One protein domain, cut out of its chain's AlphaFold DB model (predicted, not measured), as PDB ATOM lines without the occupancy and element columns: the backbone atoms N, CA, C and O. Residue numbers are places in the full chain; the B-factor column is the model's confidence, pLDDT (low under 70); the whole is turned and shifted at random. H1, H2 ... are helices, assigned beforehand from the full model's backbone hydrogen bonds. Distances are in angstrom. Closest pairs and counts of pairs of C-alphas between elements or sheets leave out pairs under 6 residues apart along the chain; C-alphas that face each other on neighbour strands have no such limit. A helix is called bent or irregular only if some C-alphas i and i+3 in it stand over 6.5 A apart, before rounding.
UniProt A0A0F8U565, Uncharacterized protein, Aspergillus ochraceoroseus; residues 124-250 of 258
ATOM      1  N   GLY A 124     -21.963 -41.634  19.275       70.06
ATOM      2  CA  GLY A 124     -22.485 -43.004  19.206       70.06
ATOM      3  C   GLY A 124     -21.784 -43.994  20.146       70.06
ATOM      4  O   GLY A 124     -22.415 -44.922  20.637       70.06
ATOM      5  N   LEU A 125     -20.513 -43.766  20.501       71.69
ATOM      6  CA  LEU A 125     -19.789 -44.592  21.483       71.69
ATOM      7  C   LEU A 125     -20.188 -44.286  22.922       71.69
ATOM      8  O   LEU A 125     -20.154 -45.162  23.786       71.69
ATOM      9  N   PHE A 126     -20.497 -43.024  23.210       74.00
ATOM     10  CA  PHE A 126     -20.665 -42.562  24.583       74.00
ATOM     11  C   PHE A 126     -22.129 -42.569  25.029       74.00
ATOM     12  O   PHE A 126     -22.416 -42.745  26.217       74.00
ATOM     13  N   ARG A 127     -23.074 -42.410  24.098       76.75
ATOM     14  CA  ARG A 127     -24.504 -42.369  24.411       76.75
ATOM     15  C   ARG A 127     -25.019 -43.633  25.121       76.75
ATOM     16  O   ARG A 127     -25.705 -43.444  26.126       76.75
ATOM     17  N   PRO A 128     -24.625 -44.881  24.787       82.56
ATOM     18  CA  PRO A 128     -25.028 -46.051  25.577       82.56
ATOM     19  C   PRO A 128     -24.702 -45.916  27.073       82.56
ATOM     20  O   PRO A 128     -25.538 -46.224  27.922       82.56
ATOM     21  N   PHE A 129     -23.532 -45.363  27.414       75.50
ATOM     22  CA  PHE A 129     -23.132 -45.112  28.804       75.50
ATOM     23  C   PHE A 129     -23.917 -43.969  29.462       75.50
ATOM     24  O   PHE A 129     -24.106 -43.979  30.678       75.50
ATOM     25  N   ARG A 130     -24.406 -42.991  28.686       71.75
ATOM     26  CA  ARG A 130     -25.285 -41.922  29.197       71.75
ATOM     27  C   ARG A 130     -26.686 -42.428  29.540       71.75
ATOM     28  O   ARG A 130     -27.321 -41.869  30.430       71.75
ATOM     29  N   TYR A 131     -27.171 -43.460  28.855       76.12
ATOM     30  CA  TYR A 131     -28.536 -43.956  29.042       76.12
ATOM     31  C   TYR A 131     -28.623 -45.223  29.902       76.12
ATOM     32  O   TYR A 131     -29.639 -45.418  30.567       76.12
ATOM     33  N   CYS A 132     -27.570 -46.048  29.986       79.38
ATOM     34  CA  CYS A 132     -27.617 -47.322  30.719       79.38
ATOM     35  C   CYS A 132     -27.987 -47.156  32.203       79.38
ATOM     36  O   CYS A 132     -28.850 -47.872  32.712       79.38
ATOM     37  N   TYR A 133     -27.417 -46.159  32.886       75.25
ATOM     38  CA  TYR A 133     -27.688 -45.910  34.305       75.25
ATOM     39  C   TYR A 133     -29.048 -45.251  34.554       75.25
ATOM     40  O   TYR A 133     -29.452 -45.127  35.706       75.25
ATOM     41  N   ARG A 134     -29.747 -44.800  33.506       75.31
ATOM     42  CA  ARG A 134     -31.076 -44.179  33.601       75.31
ATOM     43  C   ARG A 134     -32.214 -45.159  33.332       75.31
ATOM     44  O   ARG A 134     -33.365 -44.809  33.566       75.31
ATOM     45  N   THR A 135     -31.908 -46.389  32.924       84.31
ATOM     46  CA  THR A 135     -32.907 -47.419  32.584       84.31
ATOM     47  C   THR A 135     -33.888 -47.732  33.713       84.31
ATOM     48  O   THR A 135     -35.068 -47.945  33.452       84.31
ATOM     49  N   TRP A 136     -33.443 -47.690  34.971       75.00
ATOM     50  CA  TRP A 136     -34.315 -47.884  36.137       75.00
ATOM     51  C   TRP A 136     -35.304 -46.730  36.362       75.00
ATOM     52  O   TRP A 136     -36.307 -46.916  37.044       75.00
ATOM     53  N   LYS A 137     -35.009 -45.538  35.824       76.94
ATOM     54  CA  LYS A 137     -35.813 -44.324  36.000       76.94
ATOM     55  C   LYS A 137     -36.699 -44.040  34.791       76.94
ATOM     56  O   LYS A 137     -37.879 -43.759  34.965       76.94
ATOM     57  N   ASP A 138     -36.124 -44.083  33.593       82.38
ATOM     58  CA  ASP A 138     -36.790 -43.659  32.356       82.38
ATOM     59  C   ASP A 138     -37.154 -44.844  31.436       82.38
ATOM     60  O   ASP A 138     -37.664 -44.644  30.337       82.38
ATOM     61  N   GLY A 139     -36.906 -46.081  31.879       86.44
ATOM     62  CA  GLY A 139     -37.145 -47.296  31.104       86.44
ATOM     63  C   GLY A 139     -36.001 -47.654  30.150       86.44
ATOM     64  O   GLY A 139     -35.037 -46.913  29.958       86.44
ATOM     65  N   ALA A 140     -36.094 -48.838  29.542       91.81
ATOM     66  CA  ALA A 140     -35.032 -49.386  28.697       91.81
ATOM     67  C   ALA A 140     -35.016 -48.832  27.260       91.81
ATOM     68  O   ALA A 140     -34.030 -49.032  26.555       91.81
ATOM     69  N   VAL A 141     -36.073 -48.135  26.826       93.00
ATOM     70  CA  VAL A 141     -36.293 -47.741  25.421       93.00
ATOM     71  C   VAL A 141     -35.148 -46.888  24.871       93.00
ATOM     72  O   VAL A 141     -34.574 -47.224  23.836       93.00
ATOM     73  N   ALA A 142     -34.743 -45.829  25.577       89.81
ATOM     74  CA  ALA A 142     -33.639 -44.982  25.126       89.81
ATOM     75  C   ALA A 142     -32.311 -45.744  25.070       89.81
ATOM     76  O   ALA A 142     -31.565 -45.630  24.105       89.81
ATOM     77  N   PHE A 143     -32.035 -46.591  26.065       90.31
ATOM     78  CA  PHE A 143     -30.824 -47.407  26.058       90.31
ATOM     79  C   PHE A 143     -30.820 -48.420  24.905       90.31
ATOM     80  O   PHE A 143     -29.816 -48.546  24.209       90.31
ATOM     81  N   ARG A 144     -31.956 -49.080  24.639       92.00
ATOM     82  CA  ARG A 144     -32.135 -49.963  23.479       92.00
ATOM     83  C   ARG A 144     -31.895 -49.213  22.170       92.00
ATOM     84  O   ARG A 144     -31.234 -49.753  21.289       92.00
ATOM     85  N   HIS A 145     -32.372 -47.971  22.059       93.62
ATOM     86  CA  HIS A 145     -32.120 -47.134  20.887       93.62
ATOM     87  C   HIS A 145     -30.622 -46.925  20.663       93.62
ATOM     88  O   HIS A 145     -30.136 -47.176  19.565       93.62
ATOM     89  N   GLU A 146     -29.873 -46.564  21.704       90.12
ATOM     90  CA  GLU A 146     -28.425 -46.366  21.588       90.12
ATOM     91  C   GLU A 146     -27.666 -47.656  21.246       90.12
ATOM     92  O   GLU A 146     -26.698 -47.608  20.488       90.12
ATOM     93  N   LEU A 147     -28.109 -48.820  21.734       90.50
ATOM     94  CA  LEU A 147     -27.529 -50.112  21.341       90.50
ATOM     95  C   LEU A 147     -27.775 -50.426  19.861       90.50
ATOM     96  O   LEU A 147     -26.868 -50.905  19.180       90.50
ATOM     97  N   ILE A 148     -28.971 -50.121  19.347       91.38
ATOM     98  CA  ILE A 148     -29.298 -50.289  17.925       91.38
ATOM     99  C   ILE A 148     -28.436 -49.357  17.068       91.38
ATOM    100  O   ILE A 148     -27.870 -49.819  16.079       91.38
ATOM    101  N   GLN A 149     -28.285 -48.081  17.444       90.12
ATOM    102  CA  GLN A 149     -27.412 -47.151  16.711       90.12
ATOM    103  C   GLN A 149     -25.947 -47.600  16.757       90.12
ATOM    104  O   GLN A 149     -25.285 -47.645  15.728       90.12
ATOM    105  N   THR A 150     -25.468 -48.049  17.921       88.75
ATOM    106  CA  THR A 150     -24.108 -48.596  18.069       88.75
ATOM    107  C   THR A 150     -23.876 -49.803  17.157       88.75
ATOM    108  O   THR A 150     -22.792 -49.952  16.600       88.75
ATOM    109  N   SER A 151     -24.881 -50.670  17.002       89.69
ATOM    110  CA  SER A 151     -24.809 -51.831  16.110       89.69
ATOM    111  C   SER A 151     -24.794 -51.427  14.632       89.69
ATOM    112  O   SER A 151     -23.984 -51.948  13.867       89.69
ATOM    113  N   LYS A 152     -25.617 -50.442  14.238       88.94
ATOM    114  CA  LYS A 152     -25.637 -49.891  12.869       88.94
ATOM    115  C   LYS A 152     -24.315 -49.227  12.491       88.94
ATOM    116  O   LYS A 152     -23.823 -49.435  11.387       88.94
ATOM    117  N   ASP A 153     -23.732 -48.481  13.420       88.62
ATOM    118  CA  ASP A 153     -22.517 -47.707  13.181       88.62
ATOM    119  C   ASP A 153     -21.235 -48.493  13.505       88.62
ATOM    120  O   ASP A 153     -20.147 -47.929  13.447       88.62
ATOM    121  N   TRP A 154     -21.318 -49.786  13.838       88.56
ATOM    122  CA  TRP A 154     -20.208 -50.573  14.396       88.56
ATOM    123  C   TRP A 154     -18.890 -50.455  13.614       88.56
ATOM    124  O   TRP A 154     -17.835 -50.196  14.200       88.56
ATOM    125  N   GLU A 155     -18.954 -50.585  12.287       86.12
ATOM    126  CA  GLU A 155     -17.791 -50.430  11.404       86.12
ATOM    127  C   GLU A 155     -17.314 -48.972  11.330       86.12
ATOM    128  O   GLU A 155     -16.115 -48.704  11.408       86.12
ATOM    129  N   ALA A 156     -18.242 -48.015  11.244       85.38
ATOM    130  CA  ALA A 156     -17.942 -46.581  11.208       85.38
ATOM    131  C   ALA A 156     -17.331 -46.068  12.526       85.38
ATOM    132  O   ALA A 156     -16.567 -45.101  12.535       85.38
ATOM    133  N   LEU A 157     -17.624 -46.742  13.638       82.38
ATOM    134  CA  LEU A 157     -17.016 -46.520  14.947       82.38
ATOM    135  C   LEU A 157     -15.593 -47.101  15.051       82.38
ATOM    136  O   LEU A 157     -14.901 -46.838  16.037       82.38
ATOM    137  N   GLY A 158     -15.134 -47.843  14.037       84.25
ATOM    138  CA  GLY A 158     -13.785 -48.400  13.952       84.25
ATOM    139  C   GLY A 158     -13.595 -49.709  14.718       84.25
ATOM    140  O   GLY A 158     -12.453 -50.088  14.998       84.25
ATOM    141  N   PHE A 159     -14.679 -50.400  15.085       84.62
ATOM    142  CA  PHE A 159     -14.587 -51.706  15.730       84.62
ATOM    143  C   PHE A 159     -14.313 -52.818  14.717       84.62
ATOM    144  O   PHE A 159     -14.772 -52.791  13.579       84.62
ATOM    145  N   SER A 160     -13.549 -53.820  15.152       87.19
ATOM    146  CA  SER A 160     -13.275 -55.025  14.367       87.19
ATOM    147  C   SER A 160     -14.200 -56.169  14.782       87.19
ATOM    148  O   SER A 160     -14.666 -56.222  15.922       87.19
ATOM    149  N   GLY A 161     -14.448 -57.099  13.859       86.75
ATOM    150  CA  GLY A 161     -15.339 -58.239  14.083       86.75
ATOM    151  C   GLY A 161     -16.825 -57.872  14.034       86.75
ATOM    152  O   GLY A 161     -17.197 -56.723  13.810       86.75
ATOM    153  N   SER A 162     -17.686 -58.871  14.235       85.25
ATOM    154  CA  SER A 162     -19.138 -58.678  14.268       85.25
ATOM    155  C   SER A 162     -19.577 -57.988  15.560       85.25
ATOM    156  O   SER A 162     -19.121 -58.365  16.643       85.25
ATOM    157  N   CYS A 163     -20.508 -57.035  15.459       85.94
ATOM    158  CA  CYS A 163     -21.123 -56.415  16.629       85.94
ATOM    159  C   CYS A 163     -21.788 -57.481  17.526       85.94
ATOM    160  O   CYS A 163     -22.524 -58.323  17.009       85.94
ATOM    161  N   PRO A 164     -21.583 -57.456  18.859       86.06
ATOM    162  CA  PRO A 164     -22.241 -58.388  19.778       86.06
ATOM    163  C   PRO A 164     -23.739 -58.095  19.966       86.06
ATOM    164  O   PRO A 164     -24.460 -58.924  20.519       86.06
ATOM    165  N   PHE A 165     -24.211 -56.921  19.537       83.56
ATOM    166  CA  PHE A 165     -25.616 -56.533  19.592       83.56
ATOM    167  C   PHE A 165     -26.270 -56.814  18.240       83.56
ATOM    168  O   PHE A 165     -26.025 -56.099  17.268       83.56
ATOM    169  N   SER A 166     -27.105 -57.847  18.174       82.19
ATOM    170  CA  SER A 166     -27.860 -58.159  16.960       82.19
ATOM    171  C   SER A 166     -28.835 -57.035  16.621       82.19
ATOM    172  O   SER A 166     -29.547 -56.538  17.497       82.19
ATOM    173  N   LEU A 167     -28.889 -56.658  15.342       84.44
ATOM    174  CA  LEU A 167     -29.924 -55.750  14.869       84.44
ATOM    175  C   LEU A 167     -31.293 -56.441  14.967       84.44
ATOM    176  O   LEU A 167     -31.401 -57.612  14.589       84.44
ATOM    177  N   PRO A 168     -32.320 -55.739  15.472       83.44
ATOM    178  CA  PRO A 168     -33.682 -56.252  15.480       83.44
ATOM    179  C   PRO A 168     -34.183 -56.497  14.054       83.44
ATOM    180  O   PRO A 168     -33.736 -55.853  13.100       83.44
ATOM    181  N   PHE A 169     -35.145 -57.406  13.905       84.88
ATOM    182  CA  PHE A 169     -35.819 -57.610  12.619       84.88
ATOM    183  C   PHE A 169     -36.708 -56.398  12.267       84.88
ATOM    184  O   PHE A 169     -36.918 -55.508  13.093       84.88
ATOM    185  N   ALA A 170     -37.224 -56.330  11.033       84.88
ATOM    186  CA  ALA A 170     -37.967 -55.159  10.543       84.88
ATOM    187  C   ALA A 170     -39.173 -54.790  11.435       84.88
ATOM    188  O   ALA A 170     -39.301 -53.642  11.846       84.88
ATOM    189  N   GLU A 171     -39.986 -55.773  11.827       83.94
ATOM    190  CA  GLU A 171     -41.145 -55.564  12.710       83.94
ATOM    191  C   GLU A 171     -40.744 -55.025  14.097       83.94
ATOM    192  O   GLU A 171     -41.334 -54.074  14.609       83.94
ATOM    193  N   GLU A 172     -39.684 -55.581  14.690       87.38
ATOM    194  CA  GLU A 172     -39.143 -55.117  15.973       87.38
ATOM    195  C   GLU A 172     -38.527 -53.715  15.870       87.38
ATOM    196  O   GLU A 172     -38.542 -52.956  16.842       87.38
ATOM    197  N   THR A 173     -37.979 -53.371  14.703       87.81
ATOM    198  CA  THR A 173     -37.418 -52.048  14.419       87.81
ATOM    199  C   THR A 173     -38.519 -50.999  14.368       87.81
ATOM    200  O   THR A 173     -38.376 -49.954  15.004       87.81
ATOM    201  N   ASP A 174     -39.620 -51.279  13.673       88.12
ATOM    202  CA  ASP A 174     -40.752 -50.356  13.558       88.12
ATOM    203  C   ASP A 174     -41.442 -50.148  14.908       88.12
ATOM    204  O   ASP A 174     -41.747 -49.014  15.290       88.12
ATOM    205  N   LEU A 175     -41.626 -51.226  15.680       90.44
ATOM    206  CA  LEU A 175     -42.145 -51.131  17.043       90.44
ATOM    207  C   LEU A 175     -41.230 -50.275  17.928       90.44
ATOM    208  O   LEU A 175     -41.698 -49.331  18.564       90.44
ATOM    209  N   HIS A 176     -39.920 -50.550  17.923       92.75
ATOM    210  CA  HIS A 176     -38.945 -49.783  18.704       92.75
ATOM    211  C   HIS A 176     -38.915 -48.303  18.303       92.75
ATOM    212  O   HIS A 176     -38.780 -47.433  19.160       92.75
ATOM    213  N   GLN A 177     -39.057 -47.982  17.014       91.31
ATOM    214  CA  GLN A 177     -39.127 -46.590  16.563       91.31
ATOM    215  C   GLN A 177     -40.349 -45.862  17.128       91.31
ATOM    216  O   GLN A 177     -40.217 -44.716  17.559       91.31
ATOM    217  N   LYS A 178     -41.514 -46.521  17.171       90.94
ATOM    218  CA  LYS A 178     -42.730 -45.966  17.787       90.94
ATOM    219  C   LYS A 178     -42.553 -45.771  19.295       90.94
ATOM    220  O   LYS A 178     -42.857 -44.697  19.811       90.94
ATOM    221  N   GLU A 179     -41.995 -46.763  19.993       92.25
ATOM    222  CA  GLU A 179     -41.674 -46.666  21.426       92.25
ATOM    223  C   GLU A 179     -40.703 -45.512  21.714       92.25
ATOM    224  O   GLU A 179     -40.911 -44.735  22.648       92.25
ATOM    225  N   TYR A 180     -39.654 -45.372  20.901       93.56
ATOM    226  CA  TYR A 180     -38.641 -44.334  21.065       93.56
ATOM    227  C   TYR A 180     -39.193 -42.931  20.788       93.56
ATOM    228  O   TYR A 180     -38.940 -42.021  21.574       93.56
ATOM    229  N   ARG A 181     -40.027 -42.758  19.754       93.00
ATOM    230  CA  ARG A 181     -40.726 -41.487  19.501       93.00
ATOM    231  C   ARG A 181     -41.634 -41.091  20.658       93.00
ATOM    232  O   ARG A 181     -41.620 -39.941  21.090       93.00
ATOM    233  N   ARG A 182     -42.375 -42.051  21.216       92.50
ATOM    234  CA  ARG A 182     -43.205 -41.820  22.405       92.50
ATOM    235  C   ARG A 182     -42.363 -41.432  23.620       92.50
ATOM    236  O   ARG A 182     -42.732 -40.520  24.357       92.50
ATOM    237  N   PHE A 183     -41.216 -42.084  23.813       92.94
ATOM    238  CA  PHE A 183     -40.254 -41.715  24.848       92.94
ATOM    239  C   PHE A 183     -39.752 -40.272  24.672       92.94
ATOM    240  O   PHE A 183     -39.757 -39.505  25.635       92.94
ATOM    241  N   GLU A 184     -39.345 -39.882  23.461       93.25
ATOM    242  CA  GLU A 184     -38.880 -38.519  23.172       93.25
ATOM    243  C   GLU A 184     -39.983 -37.484  23.403       93.25
ATOM    244  O   GLU A 184     -39.729 -36.466  24.050       93.25
ATOM    245  N   ALA A 185     -41.212 -37.771  22.964       93.56
ATOM    246  CA  ALA A 185     -42.376 -36.929  23.224       93.56
ATOM    247  C   ALA A 185     -42.597 -36.724  24.731       93.56
ATOM    248  O   ALA A 185     -42.718 -35.587  25.177       93.56
ATOM    249  N   ALA A 186     -42.542 -37.793  25.533       92.75
ATOM    250  CA  ALA A 186     -42.683 -37.707  26.987       92.75
ATOM    251  C   ALA A 186     -41.565 -36.873  27.648       92.75
ATOM    252  O   ALA A 186     -41.834 -36.059  28.533       92.75
ATOM    253  N   GLN A 187     -40.303 -37.045  27.231       90.56
ATOM    254  CA  GLN A 187     -39.180 -36.278  27.789       90.56
ATOM    255  C   GLN A 187     -39.242 -34.795  27.403       90.56
ATOM    256  O   GLN A 187     -38.980 -33.936  28.249       90.56
ATOM    257  N   ASN A 188     -39.595 -34.493  26.151       93.00
ATOM    258  CA  ASN A 188     -39.765 -33.121  25.676       93.00
ATOM    259  C   ASN A 188     -40.931 -32.442  26.397       93.00
ATOM    260  O   ASN A 188     -40.725 -31.394  27.002       93.00
ATOM    261  N   LEU A 189     -42.096 -33.095  26.449       93.56
ATOM    262  CA  LEU A 189     -43.267 -32.611  27.178       93.56
ATOM    263  C   LEU A 189     -42.924 -32.295  28.635       93.56
ATOM    264  O   LEU A 189     -43.236 -31.221  29.138       93.56
ATOM    265  N   LYS A 190     -42.222 -33.209  29.308       92.31
ATOM    266  CA  LYS A 190     -41.798 -33.017  30.692       92.31
ATOM    267  C   LYS A 190     -40.872 -31.819  30.872       92.31
ATOM    268  O   LYS A 190     -41.064 -31.047  31.807       92.31
ATOM    269  N   ARG A 191     -39.866 -31.666  30.007       91.50
ATOM    270  CA  ARG A 191     -38.953 -30.516  30.042       91.50
ATOM    271  C   ARG A 191     -39.721 -29.211  29.841       91.50
ATOM    272  O   ARG A 191     -39.508 -28.262  30.589       91.50
ATOM    273  N   ASP A 192     -40.590 -29.178  28.840       92.94
ATOM    274  CA  ASP A 192     -41.288 -27.965  28.437       92.94
ATOM    275  C   ASP A 192     -42.314 -27.557  29.504       92.94
ATOM    276  O   ASP A 192     -42.328 -26.399  29.916       92.94
ATOM    277  N   LEU A 193     -43.073 -28.508  30.060       94.12
ATOM    278  CA  LEU A 193     -43.967 -28.249  31.191       94.12
ATOM    279  C   LEU A 193     -43.210 -27.817  32.451       94.12
ATOM    280  O   LEU A 193     -43.663 -26.900  33.124       94.12
ATOM    281  N   SER A 194     -42.058 -28.421  32.769       92.44
ATOM    282  CA  SER A 194     -41.249 -27.969  33.909       92.44
ATOM    283  C   SER A 194     -40.806 -26.513  33.767       92.44
ATOM    284  O   SER A 194     -40.873 -25.760  34.733       92.44
ATOM    285  N   ASN A 195     -40.404 -26.102  32.561       90.19
ATOM    286  CA  ASN A 195     -40.027 -24.714  32.296       90.19
ATOM    287  C   ASN A 195     -41.229 -23.764  32.371       90.19
ATOM    288  O   ASN A 195     -41.104 -22.666  32.901       90.19
ATOM    289  N   LEU A 196     -42.379 -24.169  31.825       91.94
ATOM    290  CA  LEU A 196     -43.577 -23.327  31.763       91.94
ATOM    291  C   LEU A 196     -44.239 -23.150  33.132       91.94
ATOM    292  O   LEU A 196     -44.711 -22.060  33.423       91.94
ATOM    293  N   LEU A 197     -44.227 -24.190  33.967       91.06
ATOM    294  CA  LEU A 197     -44.796 -24.174  35.320       91.06
ATOM    295  C   LEU A 197     -43.810 -23.679  36.390       91.06
ATOM    296  O   LEU A 197     -44.121 -23.761  37.578       91.06
ATOM    297  N   ASP A 198     -42.606 -23.251  35.984       88.81
ATOM    298  CA  ASP A 198     -41.491 -22.879  36.869       88.81
ATOM    299  C   ASP A 198     -41.258 -23.909  37.994       88.81
ATOM    300  O   ASP A 198     -41.112 -23.588  39.177       88.81
ATOM    301  N   CYS A 199     -41.279 -25.193  37.625       89.75
ATOM    302  CA  CYS A 199     -41.124 -26.299  38.558       89.75
ATOM    303  C   CYS A 199     -39.847 -27.090  38.282       89.75
ATOM    304  O   CYS A 199     -39.319 -27.151  37.166       89.75
ATOM    305  N   ALA A 200     -39.330 -27.748  39.316       86.06
ATOM    306  CA  ALA A 200     -38.193 -28.635  39.143       86.06
ATOM    307  C   ALA A 200     -38.556 -29.828  38.237       86.06
ATOM    308  O   ALA A 200     -39.715 -30.202  38.074       86.06
ATOM    309  N   SER A 201     -37.541 -30.498  37.685       81.06
ATOM    310  CA  SER A 201     -37.741 -31.657  36.792       81.06
ATOM    311  C   SER A 201     -38.453 -32.860  37.438       81.06
ATOM    312  O   SER A 201     -38.815 -33.815  36.751       81.06
ATOM    313  N   ASP A 202     -38.602 -32.888  38.758       81.38
ATOM    314  CA  ASP A 202     -39.381 -33.880  39.502       81.38
ATOM    315  C   ASP A 202     -40.777 -33.368  39.897       81.38
ATOM    316  O   ASP A 202     -41.528 -34.095  40.540       81.38
ATOM    317  N   GLY A 203     -41.146 -32.157  39.473       88.69
ATOM    318  CA  GLY A 203     -42.427 -31.518  39.752       88.69
ATOM    319  C   GLY A 203     -42.451 -30.703  41.043       88.69
ATOM    320  O   GLY A 203     -43.531 -30.291  41.450       88.69
ATOM    321  N   TRP A 204     -41.312 -30.486  41.711       90.31
ATOM    322  CA  TRP A 204     -41.278 -29.672  42.928       90.31
ATOM    323  C   TRP A 204     -41.565 -28.192  42.641       90.31
ATOM    324  O   TRP A 204     -40.973 -27.608  41.732       90.31
ATOM    325  N   VAL A 205     -42.428 -27.585  43.458       89.94
ATOM    326  CA  VAL A 205     -42.845 -26.176  43.403       89.94
ATOM    327  C   VAL A 205     -42.793 -25.582  44.818       89.94
ATOM    328  O   VAL A 205     -43.192 -26.257  45.775       89.94
ATOM    329  N   PRO A 206     -42.339 -24.330  45.004       87.56
ATOM    330  CA  PRO A 206     -42.426 -23.656  46.297       87.56
ATOM    331  C   PRO A 206     -43.888 -23.544  46.784       87.56
ATOM    332  O   PRO A 206     -44.799 -23.424  45.962       87.56
ATOM    333  N   PRO A 207     -44.153 -23.567  48.106       86.00
ATOM    334  CA  PRO A 207     -45.519 -23.512  48.638       86.00
ATOM    335  C   PRO A 207     -46.339 -22.324  48.118       86.00
ATOM    336  O   PRO A 207     -47.541 -22.456  47.903       86.00
ATOM    337  N   GLU A 208     -45.688 -21.184  47.885       86.56
ATOM    338  CA  GLU A 208     -46.300 -19.946  47.403       86.56
ATOM    339  C   GLU A 208     -46.797 -20.057  45.951       86.56
ATOM    340  O   GLU A 208     -47.769 -19.400  45.587       86.56
ATOM    341  N   GLY A 209     -46.157 -20.902  45.132       88.25
ATOM    342  CA  GLY A 209     -46.509 -21.136  43.726       88.25
ATOM    343  C   GLY A 209     -47.415 -22.348  43.498       88.25
ATOM    344  O   GLY A 209     -47.833 -22.598  42.371       88.25
ATOM    345  N   TRP A 210     -47.733 -23.112  44.546       90.38
ATOM    346  CA  TRP A 210     -48.393 -24.415  44.424       90.38
ATOM    347  C   TRP A 210     -49.761 -24.362  43.735       90.38
ATOM    348  O   TRP A 210     -50.026 -25.129  42.810       90.38
ATOM    349  N   GLU A 211     -50.640 -23.463  44.179       91.38
ATOM    350  CA  GLU A 211     -51.998 -23.376  43.633       91.38
ATOM    351  C   GLU A 211     -51.999 -22.879  42.180       91.38
ATOM    352  O   GLU A 211     -52.749 -23.405  41.356       91.38
ATOM    353  N   ALA A 212     -51.106 -21.940  41.847       92.31
ATOM    354  CA  ALA A 212     -50.921 -21.461  40.479       92.31
ATOM    355  C   ALA A 212     -50.403 -22.582  39.565       92.31
ATOM    356  O   ALA A 212     -51.030 -22.877  38.551       92.31
ATOM    357  N   ALA A 213     -49.344 -23.289  39.974       93.19
ATOM    358  CA  ALA A 213     -48.762 -24.377  39.194       93.19
ATOM    359  C   ALA A 213     -49.756 -25.528  38.949       93.19
ATOM    360  O   ALA A 213     -49.796 -26.084  37.854       93.19
ATOM    361  N   LYS A 214     -50.609 -25.872  39.927       93.00
ATOM    362  CA  LYS A 214     -51.701 -26.842  39.722       93.00
ATOM    363  C   LYS A 214     -52.719 -26.358  38.693       93.00
ATOM    364  O   LYS A 214     -53.135 -27.130  37.828       93.00
ATOM    365  N   ALA A 215     -53.167 -25.108  38.816       92.94
ATOM    366  CA  ALA A 215     -54.154 -24.539  37.908       92.94
ATOM    367  C   ALA A 215     -53.614 -24.486  36.471       92.94
ATOM    368  O   ALA A 215     -54.298 -24.930  35.549       92.94
ATOM    369  N   GLU A 216     -52.371 -24.037  36.302       94.56
ATOM    370  CA  GLU A 216     -51.687 -23.990  35.012       94.56
ATOM    371  C   GLU A 216     -51.432 -25.389  34.447       94.56
ATOM    372  O   GLU A 216     -51.749 -25.624  33.286       94.56
ATOM    373  N   ASN A 217     -50.978 -26.361  35.250       95.31
ATOM    374  CA  ASN A 217     -50.815 -27.753  34.808       95.31
ATOM    375  C   ASN A 217     -52.112 -28.309  34.193       95.31
ATOM    376  O   ASN A 217     -52.089 -28.924  33.126       95.31
ATOM    377  N   ARG A 218     -53.264 -28.037  34.822       93.88
ATOM    378  CA  ARG A 218     -54.575 -28.452  34.294       93.88
ATOM    379  C   ARG A 218     -54.953 -27.713  33.015       93.88
ATOM    380  O   ARG A 218     -55.430 -28.352  32.080       93.88
ATOM    381  N   ALA A 219     -54.738 -26.401  32.962       94.75
ATOM    382  CA  ALA A 219     -55.017 -25.609  31.766       94.75
ATOM    383  C   ALA A 219     -54.169 -26.080  30.572       94.75
ATOM    384  O   ALA A 219     -54.684 -26.237  29.467       94.75
ATOM    385  N   MET A 220     -52.891 -26.389  30.809       94.75
ATOM    386  CA  MET A 220     -51.969 -26.913  29.801       94.75
ATOM    387  C   MET A 220     -52.397 -28.296  29.309       94.75
ATOM    388  O   MET A 220     -52.385 -28.542  28.102       94.75
ATOM    389  N   PHE A 221     -52.832 -29.180  30.215       95.88
ATOM    390  CA  PHE A 221     -53.382 -30.480  29.830       95.88
ATOM    391  C   PHE A 221     -54.623 -30.328  28.951       95.88
ATOM    392  O   PHE A 221     -54.715 -30.965  27.907       95.88
ATOM    393  N   GLN A 222     -55.562 -29.462  29.340       95.56
ATOM    394  CA  GLN A 222     -56.786 -29.218  28.575       95.56
ATOM    395  C   GLN A 222     -56.493 -28.637  27.189       95.56
ATOM    396  O   GLN A 222     -57.051 -29.115  26.205       95.56
ATOM    397  N   GLY A 223     -55.592 -27.654  27.097       95.12
ATOM    398  CA  GLY A 223     -55.189 -27.066  25.820       95.12
ATOM    399  C   GLY A 223     -54.515 -28.080  24.893       95.12
ATOM    400  O   GLY A 223     -54.841 -28.147  23.709       95.12
ATOM    401  N   MET A 224     -53.625 -28.921  25.430       93.81
ATOM    402  CA  MET A 224     -52.979 -29.976  24.644       93.81
ATOM    403  C   MET A 224     -53.970 -31.065  24.227       93.81
ATOM    404  O   MET A 224     -53.949 -31.497  23.078       93.81
ATOM    405  N   LEU A 225     -54.877 -31.468  25.120       95.12
ATOM    406  CA  LEU A 225     -55.932 -32.428  24.805       95.12
ATOM    407  C   LEU A 225     -56.830 -31.913  23.678       95.12
ATOM    408  O   LEU A 225     -57.134 -32.659  22.752       95.12
ATOM    409  N   GLN A 226     -57.216 -30.637  23.724       95.00
ATOM    410  CA  GLN A 226     -57.997 -30.019  22.658       95.00
ATOM    411  C   GLN A 226     -57.251 -30.066  21.318       95.00
ATOM    412  O   GLN A 226     -57.825 -30.513  20.329       95.00
ATOM    413  N   ALA A 227     -55.967 -29.697  21.293       93.00
ATOM    414  CA  ALA A 227     -55.156 -29.750  20.076       93.00
ATOM    415  C   ALA A 227     -55.035 -31.176  19.501       93.00
ATOM    416  O   ALA A 227     -55.114 -31.355  18.287       93.00
ATOM    417  N   VAL A 228     -54.897 -32.194  20.361       93.06
ATOM    418  CA  VAL A 228     -54.865 -33.608  19.949       93.06
ATOM    419  C   VAL A 228     -56.206 -34.037  19.348       93.06
ATOM    420  O   VAL A 228     -56.228 -34.674  18.299       93.06
ATOM    421  N   LEU A 229     -57.331 -33.674  19.973       92.25
ATOM    422  CA  LEU A 229     -58.670 -34.055  19.505       92.25
ATOM    423  C   LEU A 229     -59.110 -33.307  18.235       92.25
ATOM    424  O   LEU A 229     -59.916 -33.824  17.462       92.25
ATOM    425  N   GLU A 230     -58.611 -32.090  18.021       92.94
ATOM    426  CA  GLU A 230     -58.893 -31.290  16.824       92.94
ATOM    427  C   GLU A 230     -58.053 -31.710  15.609       92.94
ATOM    428  O   GLU A 230     -58.424 -31.396  14.472       92.94
ATOM    429  N   ASN A 231     -56.960 -32.452  15.819       90.38
ATOM    430  CA  ASN A 231     -56.141 -32.986  14.739       90.38
ATOM    431  C   ASN A 231     -56.845 -34.166  14.044       90.38
ATOM    432  O   ASN A 231     -56.838 -35.299  14.520       90.38
ATOM    433  N   LYS A 232     -57.478 -33.884  12.900       84.19
ATOM    434  CA  LYS A 232     -58.285 -34.861  12.143       84.19
ATOM    435  C   LYS A 232     -57.471 -35.817  11.277       84.19
ATOM    436  O   LYS A 232     -58.032 -36.814  10.832       84.19
ATOM    437  N   ASP A 233     -56.210 -35.495  11.012       86.62
ATOM    438  CA  ASP A 233     -55.328 -36.277  10.144       86.62
ATOM    439  C   ASP A 233     -53.906 -36.274  10.732       86.62
ATOM    440  O   ASP A 233     -53.011 -35.616  10.199       86.62
ATOM    441  N   PRO A 234     -53.709 -36.895  11.912       84.31
ATOM    442  CA  PRO A 234     -52.390 -36.989  12.513       84.31
ATOM    443  C   PRO A 234     -51.496 -37.878  11.653       84.31
ATOM    444  O   PRO A 234     -51.938 -38.918  11.163       84.31
ATOM    445  N   ASP A 235     -50.221 -37.507  11.535       84.75
ATOM    446  CA  ASP A 235     -49.243 -38.321  10.822       84.75
ATOM    447  C   ASP A 235     -49.234 -39.765  11.357       84.75
ATOM    448  O   ASP A 235     -49.386 -40.029  12.561       84.75
ATOM    449  N   ASP A 236     -48.959 -40.722  10.465       81.44
ATOM    450  CA  ASP A 236     -48.824 -42.147  10.806       81.44
ATOM    451  C   ASP A 236     -47.746 -42.415  11.870       81.44
ATOM    452  O   ASP A 236     -47.731 -43.474  12.508       81.44
ATOM    453  N   ASP A 237     -46.917 -41.407  12.126       81.44
ATOM    454  CA  ASP A 237     -45.850 -41.422  13.094       81.44
ATOM    455  C   ASP A 237     -46.067 -40.556  14.350       81.44
ATOM    456  O   ASP A 237     -45.201 -40.551  15.233       81.44
ATOM    457  N   GLU A 238     -47.224 -39.900  14.477       87.62
ATOM    458  CA  GLU A 238     -47.589 -39.080  15.636       87.62
ATOM    459  C   GLU A 238     -47.696 -39.941  16.917       87.62
ATOM    460  O   GLU A 238     -48.508 -40.878  16.957       87.62
ATOM    461  N   PRO A 239     -46.904 -39.652  17.972       88.12
ATOM    462  CA  PRO A 239     -46.869 -40.449  19.198       88.12
ATOM    463  C   PRO A 239     -48.068 -40.229  20.133       88.12
ATOM    464  O   PRO A 239     -48.260 -41.033  21.046       88.12
ATOM    465  N   ILE A 240     -48.842 -39.151  19.948       91.94
ATOM    466  CA  ILE A 240     -49.985 -38.786  20.794       91.94
ATOM    467  C   ILE A 240     -51.216 -38.591  19.907       91.94
ATOM    468  O   ILE A 240     -51.342 -37.574  19.231       91.94
ATOM    469  N   ARG A 241     -52.145 -39.552  19.904       88.88
ATOM    470  CA  ARG A 241     -53.300 -39.529  18.981       88.88
ATOM    471  C   ARG A 241     -54.640 -39.372  19.668       88.88
ATOM    472  O   ARG A 241     -55.645 -39.086  19.028       88.88
ATOM    473  N   ASN A 242     -54.679 -39.644  20.961       91.44
ATOM    474  CA  ASN A 242     -55.897 -39.621  21.746       91.44
ATOM    475  C   ASN A 242     -55.592 -39.226  23.194       91.44
ATOM    476  O   ASN A 242     -54.439 -39.075  23.602       91.44
ATOM    477  N   GLU A 243     -56.654 -39.072  23.980       92.75
ATOM    478  CA  GLU A 243     -56.557 -38.723  25.395       92.75
ATOM    479  C   GLU A 243     -55.743 -39.741  26.208       92.75
ATOM    480  O   GLU A 243     -54.992 -39.345  27.096       92.75
ATOM    481  N   GLY A 244     -55.868 -41.036  25.908       92.62
ATOM    482  CA  GLY A 244     -55.123 -42.096  26.587       92.62
ATOM    483  C   GLY A 244     -53.618 -41.947  26.386       92.62
ATOM    484  O   GLY A 244     -52.871 -41.913  27.362       92.62
ATOM    485  N   ASP A 245     -53.183 -41.745  25.139       92.50
ATOM    486  CA  ASP A 245     -51.766 -41.539  24.819       92.50
ATOM    487  C   ASP A 245     -51.194 -40.327  25.557       92.50
ATOM    488  O   ASP A 245     -50.091 -40.406  26.104       92.50
ATOM    489  N   LEU A 246     -51.957 -39.227  25.594       94.38
ATOM    490  CA  LEU A 246     -51.565 -37.995  26.270       94.38
ATOM    491  C   LEU A 246     -51.464 -38.197  27.786       94.38
ATOM    492  O   LEU A 246     -50.475 -37.789  28.388       94.38
ATOM    493  N   ARG A 247     -52.459 -38.846  28.404       93.75
ATOM    494  CA  ARG A 247     -52.469 -39.143  29.846       93.75
ATOM    495  C   ARG A 247     -51.305 -40.033  30.258       93.75
ATOM    496  O   ARG A 247     -50.705 -39.785  31.298       93.75
ATOM    497  N   ASP A 248     -50.967 -41.021  29.439       91.94
ATOM    498  CA  ASP A 248     -49.878 -41.958  29.717       91.94
ATOM    499  C   ASP A 248     -48.501 -41.280  29.767       91.94
ATOM    500  O   ASP A 248     -47.624 -41.709  30.520       91.94
ATOM    501  N   ILE A 249     -48.291 -40.238  28.959       92.88
ATOM    502  CA  ILE A 249     -47.019 -39.505  28.927       92.88
ATOM    503  C   ILE A 249     -47.028 -38.241  29.792       92.88
ATOM    504  O   ILE A 249     -45.971 -37.627  29.976       92.88
ATOM    505  N   TRP A 250     -48.193 -37.831  30.310       95.00
ATOM    506  CA  TRP A 250     -48.315 -36.607  31.091       95.00
ATOM    507  C   TRP A 250     -47.519 -36.739  32.402       95.00
ATOM    508  O   TRP A 250     -47.711 -37.689  33.164       95.00
TER     509      TRP A 250
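Overview. This is residues 124 to 250 of the 258 residues of an uncharacterized protein of Aspergillus ochraceoroseus (UniProt A0A0F8U565). Two long helices, H4 and H5, make a loose V that narrows toward Leu 193 and Asn 217, and short H6 lies in its opening. On the other side of H4 from H5, the short helices H1, H2 and H3 make a small cluster, with H1 and H3 side by side and H3 meeting H4 partway along it. The printed part has 127 residues with six named helices, H1 to H6 in order along the chain, and no named strand; the class is all helix. The whole is loose, with a radius of gyration of the C-alphas of 18.4 A, and its C-alphas span 58 by 37 by 21 A.

Arrangement. H1, residues 124 to 132, touches H3, residues 141 to 152, at a shallow tilt of 23 degrees, opposite ways; their closest C-alphas, Tyr 131 and Phe 143, are 5.1 A apart. H2, residues 135 to 138, touches H3 only at the corner, and only just, with 3 pairs of C-alphas within 8 A, the closest being Thr 135 and Phe 143 at 6.9 A. H3 touches H4, residues 170 to 196, with its residues 141 to 145 alone, at a steep tilt of 51 degrees, opposite ways; the closest C-alphas, Val 141 and Tyr 180, are 6.0 A apart. H4 is close to but not clearly touching H5, residues 207 to 230: the closest C-alphas, Leu 193 and Asn 217, are 7.8 A apart, and the steep tilt is 42 degrees, opposite ways. H6, residues 243 to 249, touches H5 at a steep tilt of 48 degrees, opposite ways, closest at the C-alphas of Leu 225 and Glu 243, 6.4 A. H6 only just touches H4, with 3 pairs of C-alphas within 8 A, about perpendicular at 80 degrees, closest at Ala 186 and Ile 249, 5.1 A. H1 and H5 are among the pairs that are apart. Each O i to N i+4 pair is within hydrogen-bond range in H3, H4 and H6, against 3 of 5 in H1 and 18 of 20 in H5; H2 is too short for such a pair.

Along the chain. H1 begins at C-alpha 124, (-22.485, -43.004, 19.206), and is only just irregular, with C-alphas 125 and 128 6.8 A apart. H2 has 4 residues, and H3 is 16.6 A long. H4 is 38.7 A long from C-alpha 170, (-37.967, -55.159, 10.543). H5 is 35.4 A long and irregular, with C-alphas 208 and 211 7.6 A apart. H6 ends at C-alpha 249, (-47.019, -39.505, 28.927).

Size, cuts and confidence. The C-alphas farthest apart, Gly 161 and Glu 208, are 59.5 A apart. The links H3 to H4, residues 153 to 169, and H5 to H6, residues 231 to 242, are long. The printed part has no cut; its mean pLDDT is 88.3, and no printed residue is under 70.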